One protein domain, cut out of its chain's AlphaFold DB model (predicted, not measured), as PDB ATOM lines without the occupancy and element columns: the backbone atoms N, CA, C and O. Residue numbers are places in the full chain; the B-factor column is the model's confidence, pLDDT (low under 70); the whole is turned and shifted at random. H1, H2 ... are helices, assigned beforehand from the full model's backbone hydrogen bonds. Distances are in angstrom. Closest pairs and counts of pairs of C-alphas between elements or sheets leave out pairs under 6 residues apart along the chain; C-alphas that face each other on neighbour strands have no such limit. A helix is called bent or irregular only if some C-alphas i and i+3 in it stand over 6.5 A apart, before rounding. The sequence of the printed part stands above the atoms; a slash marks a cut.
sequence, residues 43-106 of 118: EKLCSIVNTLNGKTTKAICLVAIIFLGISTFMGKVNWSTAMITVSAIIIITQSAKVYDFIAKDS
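What this domain is: This is residues 43 to 106 of the 118 residues of an uncharacterized protein of Orientia tsutsugamushi (UniProt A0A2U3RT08). What does the model look like? It is a long, loose hairpin of helices: H2 and the arm H3a run side by side in opposite ways, joined by a tight link at one end, while at the other end H1 and the arm H3b go off at an angle from their partners along the chain. Residues 43 to 48 of H1 and residues 97 to 106, of which 97 to 103 belong to H3, stick out there. What is it made of? The printed part has 64 residues with three named helices in the order H1, H2, H3 and no named strand, and the class is all helix. How large is it? It is loose, with a radius of gyration of the C-alphas of 15.1 A, and a rod in outline, spanning 47 by 21 by 15 A.

How they stand to each other: How does the first helix stand to the second? H1, residues 43 to 53, and H2, residues 55 to 73, run the same way at a steep tilt of 44 degrees. They are close but not clearly touching; their closest C-alphas, those of Thr 51 and Thr 57, are 7.9 A apart. What comes after H2? H3, residues 79 to 103, was assigned as one helix by its hydrogen bonds but is bent, with C-alphas 93 and 96 6.7 A apart; its arms H3a, residues 79 to 93, and H3b, residues 96 to 103, stand at a steep tilt of 44 degrees. H2 and H3a form a helical hairpin, opposite ways at a shallow tilt of 9 degrees, and only just touch, with 3 pairs of C-alphas within 8 A, the closest those of Thr 72 and Ala 82 at 7.3 A. Where does H3b lie? It is close to H1 but not clearly touching, with the closest C-alphas, those of Asn 53 and Ala 96, 6.9 A apart; the two run opposite ways at a tilt of 36 degrees, only just steep. H1 and H3a are apart, and so are H2 and H3b. What do the backbones show? In H1, H2, H3a and H3b every O i to N i+4 pair is within hydrogen-bond range.

Where its parts are: Where does H1 run? It begins at C-alpha 43, (87.450, 32.316, 13.044), and is 15.1 A long to C-alpha 53. How long are the later parts? H2 is 27.7 A from C-alpha 55 to C-alpha 73, at (122.621, 9.792, 23.814). H3a is 21.6 A and H3b 10.7 A, ending at C-alpha 103, (83.390, 20.136, 21.138).

The domain as a whole: How far does it reach? The two C-alphas farthest apart, those of Met 74 and Ser 106, are 48.0 A apart. Is there a cut or a long link? The printed part has no cut, and the links H1 to H2 and H2 to H3 are tight. Where is confidence low? The mean pLDDT of the printed part is 71.9, and residues 43 to 54, 75 to 77 and 95 to 106 are under 70.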
ATOM      1  N   GLU A  43      87.197  32.967  14.331       64.69
ATOM      2  CA  GLU A  43      87.450  32.316  13.044       64.69
ATOM      3  C   GLU A  43      88.949  32.275  12.696       64.69
ATOM      4  O   GLU A  43      89.475  31.249  12.248       64.69
ATOM      5  N   LYS A  44      89.684  33.364  12.967       65.44
ATOM      6  CA  LYS A  44      91.139  33.400  12.748       65.44
ATOM      7  C   LYS A  44      91.882  32.510  13.738       65.44
ATOM      8  O   LYS A  44      92.784  31.782  13.320       65.44
ATOM      9  N   LEU A  45      91.485  32.501  15.013       65.50
ATOM     10  CA  LEU A  45      92.067  31.592  16.001       65.50
ATOM     11  C   LEU A  45      91.802  30.128  15.630       65.50
ATOM     12  O   LEU A  45      92.722  29.318  15.718       65.50
ATOM     13  N   CYS A  46      90.614  29.790  15.127       67.56
ATOM     14  CA  CYS A  46      90.320  28.440  14.652       67.56
ATOM     15  C   CYS A  46      91.180  28.018  13.465       67.56
ATOM     16  O   CYS A  46      91.694  26.901  13.448       67.56
ATOM     17  N   SER A  47      91.384  28.900  12.487       67.44
ATOM     18  CA  SER A  47      92.220  28.600  11.319       67.44
ATOM     19  C   SER A  47      93.693  28.376  11.710       67.44
ATOM     20  O   SER A  47      94.360  27.455  11.222       67.44
ATOM     21  N   ILE A  48      94.186  29.156  12.678       68.25
ATOM     22  CA  ILE A  48      95.531  29.011  13.247       68.25
ATOM     23  C   ILE A  48      95.642  27.699  14.039       68.25
ATOM     24  O   ILE A  48      96.572  26.926  13.807       68.25
ATOM     25  N   VAL A  49      94.677  27.387  14.912       68.12
ATOM     26  CA  VAL A  49      94.641  26.139  15.700       68.12
ATOM     27  C   VAL A  49      94.513  24.902  14.809       68.12
ATOM     28  O   VAL A  49      95.147  23.886  15.090       68.12
ATOM     29  N   ASN A  50      93.759  24.979  13.710       67.94
ATOM     30  CA  ASN A  50      93.645  23.902  12.725       67.94
ATOM     31  C   ASN A  50      94.981  23.656  12.006       67.94
ATOM     32  O   ASN A  50      95.417  22.515  11.854       67.94
ATOM     33  N   THR A  51      95.687  24.728  11.648       69.38
ATOM     34  CA  THR A  51      97.033  24.637  11.062       69.38
ATOM     35  C   THR A  51      98.042  24.068  12.068       69.38
ATOM     36  O   THR A  51      98.876  23.235  11.710       69.38
ATOM     37  N   LEU A  52      97.920  24.449  13.343       66.38
ATOM     38  CA  LEU A  52      98.724  23.944  14.462       66.38
ATOM     39  C   LEU A  52      98.370  22.510  14.880       66.38
ATOM     40  O   LEU A  52      99.207  21.847  15.479       66.38
ATOM     41  N   ASN A  53      97.182  21.990  14.579       67.69
ATOM     42  CA  ASN A  53      96.839  20.577  14.800       67.69
ATOM     43  C   ASN A  53      97.046  19.703  13.553       67.69
ATOM     44  O   ASN A  53      96.903  18.478  13.607       67.69
ATOM     45  N   GLY A  54      97.414  20.323  12.433       69.38
ATOM     46  CA  GLY A  54      97.607  19.670  11.152       69.38
ATOM     47  C   GLY A  54      98.816  18.730  11.083       69.38
ATOM     48  O   GLY A  54      99.598  18.534  12.020       69.38
ATOM     49  N   LYS A  55      98.995  18.139   9.897       73.19
ATOM     50  CA  LYS A  55     100.087  17.197   9.569       73.19
ATOM     51  C   LYS A  55     101.478  17.824   9.773       73.19
ATOM     52  O   LYS A  55     102.430  17.117  10.095       73.19
ATOM     53  N   THR A  56     101.570  19.146   9.645       74.94
ATOM     54  CA  THR A  56     102.762  19.977   9.874       74.94
ATOM     55  C   THR A  56     103.271  19.893  11.313       74.94
ATOM     56  O   THR A  56     104.455  19.644  11.525       74.94
ATOM     57  N   THR A  57     102.397  20.003  12.314       74.19
ATOM     58  CA  THR A  57     102.805  19.922  13.729       74.19
ATOM     59  C   THR A  57     103.192  18.513  14.144       74.19
ATOM     60  O   THR A  57     104.111  18.319  14.936       74.19
ATOM     61  N   LYS A  58     102.566  17.488  13.563       75.00
ATOM     62  CA  LYS A  58     103.018  16.106  13.777       75.00
ATOM     63  C   LYS A  58     104.441  15.900  13.243       75.00
ATOM     64  O   LYS A  58     105.252  15.267  13.915       75.00
ATOM     65  N   ALA A  59     104.767  16.490  12.089       79.38
ATOM     66  CA  ALA A  59     106.116  16.452  11.531       79.38
ATOM     67  C   ALA A  59     107.129  17.239  12.383       79.38
ATOM     68  O   ALA A  59     108.205  16.716  12.672       79.38
ATOM     69  N   ILE A  60     106.785  18.449  12.851       83.19
ATOM     70  CA  ILE A  60     107.681  19.240  13.717       83.19
ATOM     71  C   ILE A  60     107.947  18.524  15.051       83.19
ATOM     72  O   ILE A  60     109.074  18.517  15.544       83.19
ATOM     73  N   CYS A  61     106.927  17.862  15.604       79.62
ATOM     74  CA  CYS A  61     107.031  17.090  16.837       79.62
ATOM     75  C   CYS A  61     107.967  15.885  16.669       79.62
ATOM     76  O   CYS A  61     108.832  15.653  17.514       79.62
ATOM     77  N   LEU A  62     107.864  15.169  15.544       82.25
ATOM     78  CA  LEU A  62     108.768  14.067  15.212       82.25
ATOM     79  C   LEU A  62     110.232  14.534  15.165       82.25
ATOM     80  O   LEU A  62     111.097  13.913  15.779       82.25
ATOM     81  N   VAL A  63     110.504  15.654  14.487       84.75
ATOM     82  CA  VAL A  63     111.854  16.235  14.408       84.75
ATOM     83  C   VAL A  63     112.369  16.601  15.803       84.75
ATOM     84  O   VAL A  63     113.504  16.264  16.143       84.75
ATOM     85  N   ALA A  64     111.534  17.212  16.648       78.62
ATOM     86  CA  ALA A  64     111.904  17.555  18.020       78.62
ATOM     87  C   ALA A  64     112.285  16.320  18.857       78.62
ATOM     88  O   ALA A  64     113.297  16.350  19.559       78.62
ATOM     89  N   ILE A  65     111.534  15.217  18.745       83.25
ATOM     90  CA  ILE A  65     111.838  13.954  19.442       83.25
ATOM     91  C   ILE A  65     113.186  13.382  18.984       83.25
ATOM     92  O   ILE A  65     113.966  12.922  19.819       83.25
ATOM     93  N   ILE A  66     113.502  13.442  17.685       85.19
ATOM     94  CA  ILE A  66     114.789  12.965  17.149       85.19
ATOM     95  C   ILE A  66     115.953  13.755  17.762       85.19
ATOM     96  O   ILE A  66     116.907  13.160  18.269       85.19
ATOM     97  N   PHE A  67     115.861  15.088  17.790       81.31
ATOM     98  CA  PHE A  67     116.879  15.937  18.421       81.31
ATOM     99  C   PHE A  67     117.020  15.675  19.924       81.31
ATOM    100  O   PHE A  67     118.134  15.686  20.455       81.31
ATOM    101  N   LEU A  68     115.911  15.406  20.612       80.62
ATOM    102  CA  LEU A  68     115.886  15.056  22.033       80.62
ATOM    103  C   LEU A  68     116.576  13.704  22.280       80.62
ATOM    104  O   LEU A  68     117.397  13.589  23.192       80.62
ATOM    105  N   GLY A  69     116.328  12.711  21.423       77.50
ATOM    106  CA  GLY A  69     117.008  11.415  21.448       77.50
ATOM    107  C   GLY A  69     118.520  11.555  21.281       77.50
ATOM    108  O   GLY A  69     119.278  11.078  22.126       77.50
ATOM    109  N   ILE A  70     118.972  12.294  20.262       80.81
ATOM    110  CA  ILE A  70     120.403  12.556  20.021       80.81
ATOM    111  C   ILE A  70     121.036  13.282  21.218       80.81
ATOM    112  O   ILE A  70     122.109  12.903  21.691       80.81
ATOM    113  N   SER A  71     120.347  14.290  21.757       73.44
ATOM    114  CA  SER A  71     120.807  15.042  22.931       73.44
ATOM    115  C   SER A  71     120.913  14.166  24.184       73.44
ATOM    116  O   SER A  71     121.794  14.387  25.018       73.44
ATOM    117  N   THR A  72     120.051  13.152  24.297       73.19
ATOM    118  CA  THR A  72     120.059  12.180  25.397       73.19
ATOM    119  C   THR A  72     121.216  11.195  25.277       73.19
ATOM    120  O   THR A  72     121.931  10.978  26.253       73.19
ATOM    121  N   PHE A  73     121.480  10.678  24.075       72.19
ATOM    122  CA  PHE A  73     122.621   9.792  23.814       72.19
ATOM    123  C   PHE A  73     123.975  10.457  24.074       72.19
ATOM    124  O   PHE A  73     124.916   9.794  24.502       72.19
ATOM    125  N   MET A  74     124.078  11.775  23.891       71.88
ATOM    126  CA  MET A  74     125.296  12.529  24.205       71.88
ATOM    127  C   MET A  74     125.577  12.668  25.717       71.88
ATOM    128  O   MET A  74     126.560  13.306  26.097       71.88
ATOM    129  N   GLY A  75     124.719  12.119  26.590       61.97
ATOM    130  CA  GLY A  75     124.899  12.105  28.048       61.97
ATOM    131  C   GLY A  75     124.836  13.487  28.705       61.97
ATOM    132  O   GLY A  75     125.175  13.636  29.878       61.97
ATOM    133  N   LYS A  76     124.428  14.519  27.954       64.19
ATOM    134  CA  LYS A  76     124.434  15.921  28.397       64.19
ATOM    135  C   LYS A  76     123.144  16.338  29.113       64.19
ATOM    136  O   LYS A  76     123.044  17.482  29.552       64.19
ATOM    137  N   VAL A  77     122.157  15.446  29.210       64.06
ATOM    138  CA  VAL A  77     120.843  15.732  29.799       64.06
ATOM    139  C   VAL A  77     120.654  14.957  31.098       64.06
ATOM    140  O   VAL A  77     120.896  13.754  31.171       64.06
ATOM    141  N   ASN A  78     120.202  15.657  32.137       71.88
ATOM    142  CA  ASN A  78     119.817  15.022  33.390       71.88
ATOM    143  C   ASN A  78     118.530  14.218  33.168       71.88
ATOM    144  O   ASN A  78     117.613  14.683  32.489       71.88
ATOM    145  N   TRP A  79     118.433  13.048  33.802       75.75
ATOM    146  CA  TRP A  79     117.272  12.148  33.723       75.75
ATOM    147  C   TRP A  79     115.939  12.864  34.020       75.75
ATOM    148  O   TRP A  79     114.924  12.616  33.376       75.75
ATOM    149  N   SER A  80     115.971  13.845  34.929       74.31
ATOM    150  CA  SER A  80     114.831  14.712  35.248       74.31
ATOM    151  C   SER A  80     114.375  15.574  34.057       74.31
ATOM    152  O   SER A  80     113.185  15.625  33.758       74.31
ATOM    153  N   THR A  81     115.296  16.197  33.313       73.69
ATOM    154  CA  THR A  81     114.964  17.033  32.143       73.69
ATOM    155  C   THR A  81     114.433  16.200  30.979       73.69
ATOM    156  O   THR A  81     113.508  16.630  30.287       73.69
ATOM    157  N   ALA A  82     114.971  14.994  30.783       73.75
ATOM    158  CA  ALA A  82     114.479  14.072  29.763       73.75
ATOM    159  C   ALA A  82     113.012  13.682  30.025       73.75
ATOM    160  O   ALA A  82     112.174  13.821  29.134       73.75
ATOM    161  N   MET A  83     112.681  13.300  31.265       80.25
ATOM    162  CA  MET A  83     111.321  12.905  31.652       80.25
ATOM    163  C   MET A  83     110.301  14.036  31.462       80.25
ATOM    164  O   MET A  83     109.236  13.821  30.886       80.25
ATOM    165  N   ILE A  84     110.639  15.257  31.892       81.00
ATOM    166  CA  ILE A  84     109.762  16.433  31.746       81.00
ATOM    167  C   ILE A  84     109.453  16.694  30.268       81.00
ATOM    168  O   ILE A  84     108.307  16.953  29.906       81.00
ATOM    169  N   THR A  85     110.465  16.585  29.406       80.12
ATOM    170  CA  THR A  85     110.309  16.887  27.980       80.12
ATOM    171  C   THR A  85     109.455  15.830  27.275       80.12
ATOM    172  O   THR A  85     108.566  16.181  26.502       80.12
ATOM    173  N   VAL A  86     109.648  14.543  27.588       82.12
ATOM    174  CA  VAL A  86     108.794  13.457  27.073       82.12
ATOM    175  C   VAL A  86     107.347  13.644  27.529       82.12
ATOM    176  O   VAL A  86     106.426  13.555  26.717       82.12
ATOM    177  N   SER A  87     107.139  13.973  28.805       83.25
ATOM    178  CA  SER A  87     105.800  14.187  29.355       83.25
ATOM    179  C   SER A  87     105.089  15.369  28.688       83.25
ATOM    180  O   SER A  87     103.911  15.264  28.350       83.25
ATOM    181  N   ALA A  88     105.798  16.471  28.426       78.88
ATOM    182  CA  ALA A  88     105.247  17.629  27.723       78.88
ATOM    183  C   ALA A  88     104.786  17.278  26.299       78.88
ATOM    184  O   ALA A  88     103.681  17.640  25.896       78.88
ATOM    185  N   ILE A  89     105.595  16.520  25.554       82.62
ATOM    186  CA  ILE A  89     105.269  16.095  24.186       82.62
ATOM    187  C   ILE A  89     103.996  15.237  24.163       82.62
ATOM    188  O   ILE A  89     103.121  15.446  23.319       82.62
ATOM    189  N   ILE A  90     103.856  14.305  25.110       83.00
ATOM    190  CA  ILE A  90     102.669  13.445  25.227       83.00
ATOM    191  C   ILE A  90     101.410  14.285  25.474       83.00
ATOM    192  O   ILE A  90     100.391  14.061  24.821       83.00
ATOM    193  N   ILE A  91     101.479  15.273  26.370       82.19
ATOM    194  CA  ILE A  91     100.343  16.147  26.699       82.19
ATOM    195  C   ILE A  91      99.930  16.982  25.479       82.19
ATOM    196  O   ILE A  91      98.751  17.019  25.124       82.19
ATOM    197  N   ILE A  92     100.895  17.593  24.784       79.75
ATOM    198  CA  ILE A  92     100.633  18.407  23.587       79.75
ATOM    199  C   ILE A  92      99.978  17.556  22.494       79.75
ATOM    200  O   ILE A  92      99.000  17.982  21.883       79.75
ATOM    201  N   THR A  93     100.458  16.331  22.279       74.19
ATOM    202  CA  THR A  93      99.950  15.457  21.208       74.19
ATOM    203  C   THR A  93      98.533  14.943  21.488       74.19
ATOM    204  O   THR A  93      97.772  14.690  20.553       74.19
ATOM    205  N   GLN A  94      98.162  14.797  22.763       70.25
ATOM    206  CA  GLN A  94      96.833  14.333  23.171       70.25
ATOM    207  C   GLN A  94      95.788  15.448  23.267       70.25
ATOM    208  O   GLN A  94      94.593  15.155  23.213       70.25
ATOM    209  N   SER A  95      96.209  16.713  23.345       67.06
ATOM    210  CA  SER A  95      95.303  17.865  23.440       67.06
ATOM    211  C   SER A  95      94.232  17.875  22.340       67.06
ATOM    212  O   SER A  95      93.062  18.102  22.628       67.06
ATOM    213  N   ALA A  96      94.589  17.487  21.111       65.00
ATOM    214  CA  ALA A  96      93.671  17.388  19.974       65.00
ATOM    215  C   ALA A  96      92.440  16.504  20.245       65.00
ATOM    216  O   ALA A  96      91.345  16.800  19.779       65.00
ATOM    217  N   LYS A  97      92.611  15.415  21.004       63.12
ATOM    218  CA  LYS A  97      91.509  14.515  21.367       63.12
ATOM    219  C   LYS A  97      90.615  15.142  22.427       63.12
ATOM    220  O   LYS A  97      89.404  15.029  22.335       63.12
ATOM    221  N   VAL A  98      91.205  15.839  23.394       62.53
ATOM    222  CA  VAL A  98      90.463  16.526  24.458       62.53
ATOM    223  C   VAL A  98      89.566  17.625  23.875       62.53
ATOM    224  O   VAL A  98      88.412  17.731  24.275       62.53
ATOM    225  N   TYR A  99      90.043  18.370  22.872       57.09
ATOM    226  CA  TYR A  99      89.221  19.361  22.165       57.09
ATOM    227  C   TYR A  99      88.028  18.736  21.429       57.09
ATOM    228  O   TYR A  99      86.938  19.293  21.483       57.09
ATOM    229  N   ASP A 100      88.206  17.574  20.799       61.16
ATOM    230  CA  ASP A 100      87.128  16.857  20.099       61.16
ATOM    231  C   ASP A 100      86.041  16.356  21.070       61.16
ATOM    232  O   ASP A 100      84.847  16.483  20.801       61.16
ATOM    233  N   PHE A 101      86.442  15.881  22.256       59.19
ATOM    234  CA  PHE A 101      85.506  15.466  23.308       59.19
ATOM    235  C   PHE A 101      84.717  16.638  23.905       59.19
ATOM    236  O   PHE A 101      83.528  16.491  24.167       59.19
ATOM    237  N   ILE A 102      85.347  17.802  24.083       63.59
ATOM    238  CA  ILE A 102      84.676  19.008  24.597       63.59
ATOM    239  C   ILE A 102      83.757  19.620  23.526       63.59
ATOM    240  O   ILE A 102      82.652  20.062  23.827       63.59
ATOM    241  N   ALA A 103      84.168  19.598  22.255       58.69
ATOM    242  CA  ALA A 103      83.390  20.136  21.138       58.69
ATOM    243  C   ALA A 103      82.137  19.310  20.795       58.69
ATOM    244  O   ALA A 103      81.234  19.820  20.129       58.69
ATOM    245  N   LYS A 104      82.083  18.044  21.217       52.97
ATOM    246  CA  LYS A 104      80.965  17.127  20.963       52.97
ATOM    247  C   LYS A 104      79.837  17.236  22.005       52.97
ATOM    248  O   LYS A 104      78.739  16.758  21.732       52.97
ATOM    249  N   ASP A 105      80.087  17.871  23.153       54.00
ATOM    250  CA  ASP A 105      79.118  18.037  24.252       54.00
ATOM    251  C   ASP A 105      78.299  19.350  24.146       54.00
ATOM    252  O   ASP A 105      77.160  19.439  24.604       54.00
ATOM    253  N   SER A 106      78.815  20.364  23.442       50.72
ATOM    254  CA  SER A 106      78.181  21.688  23.326       50.72
ATOM    255  C   SER A 106      77.160  21.771  22.181       50.72
ATOM    256  O   SER A 106      77.479  22.175  21.067       50.72
TER     257      SER A 106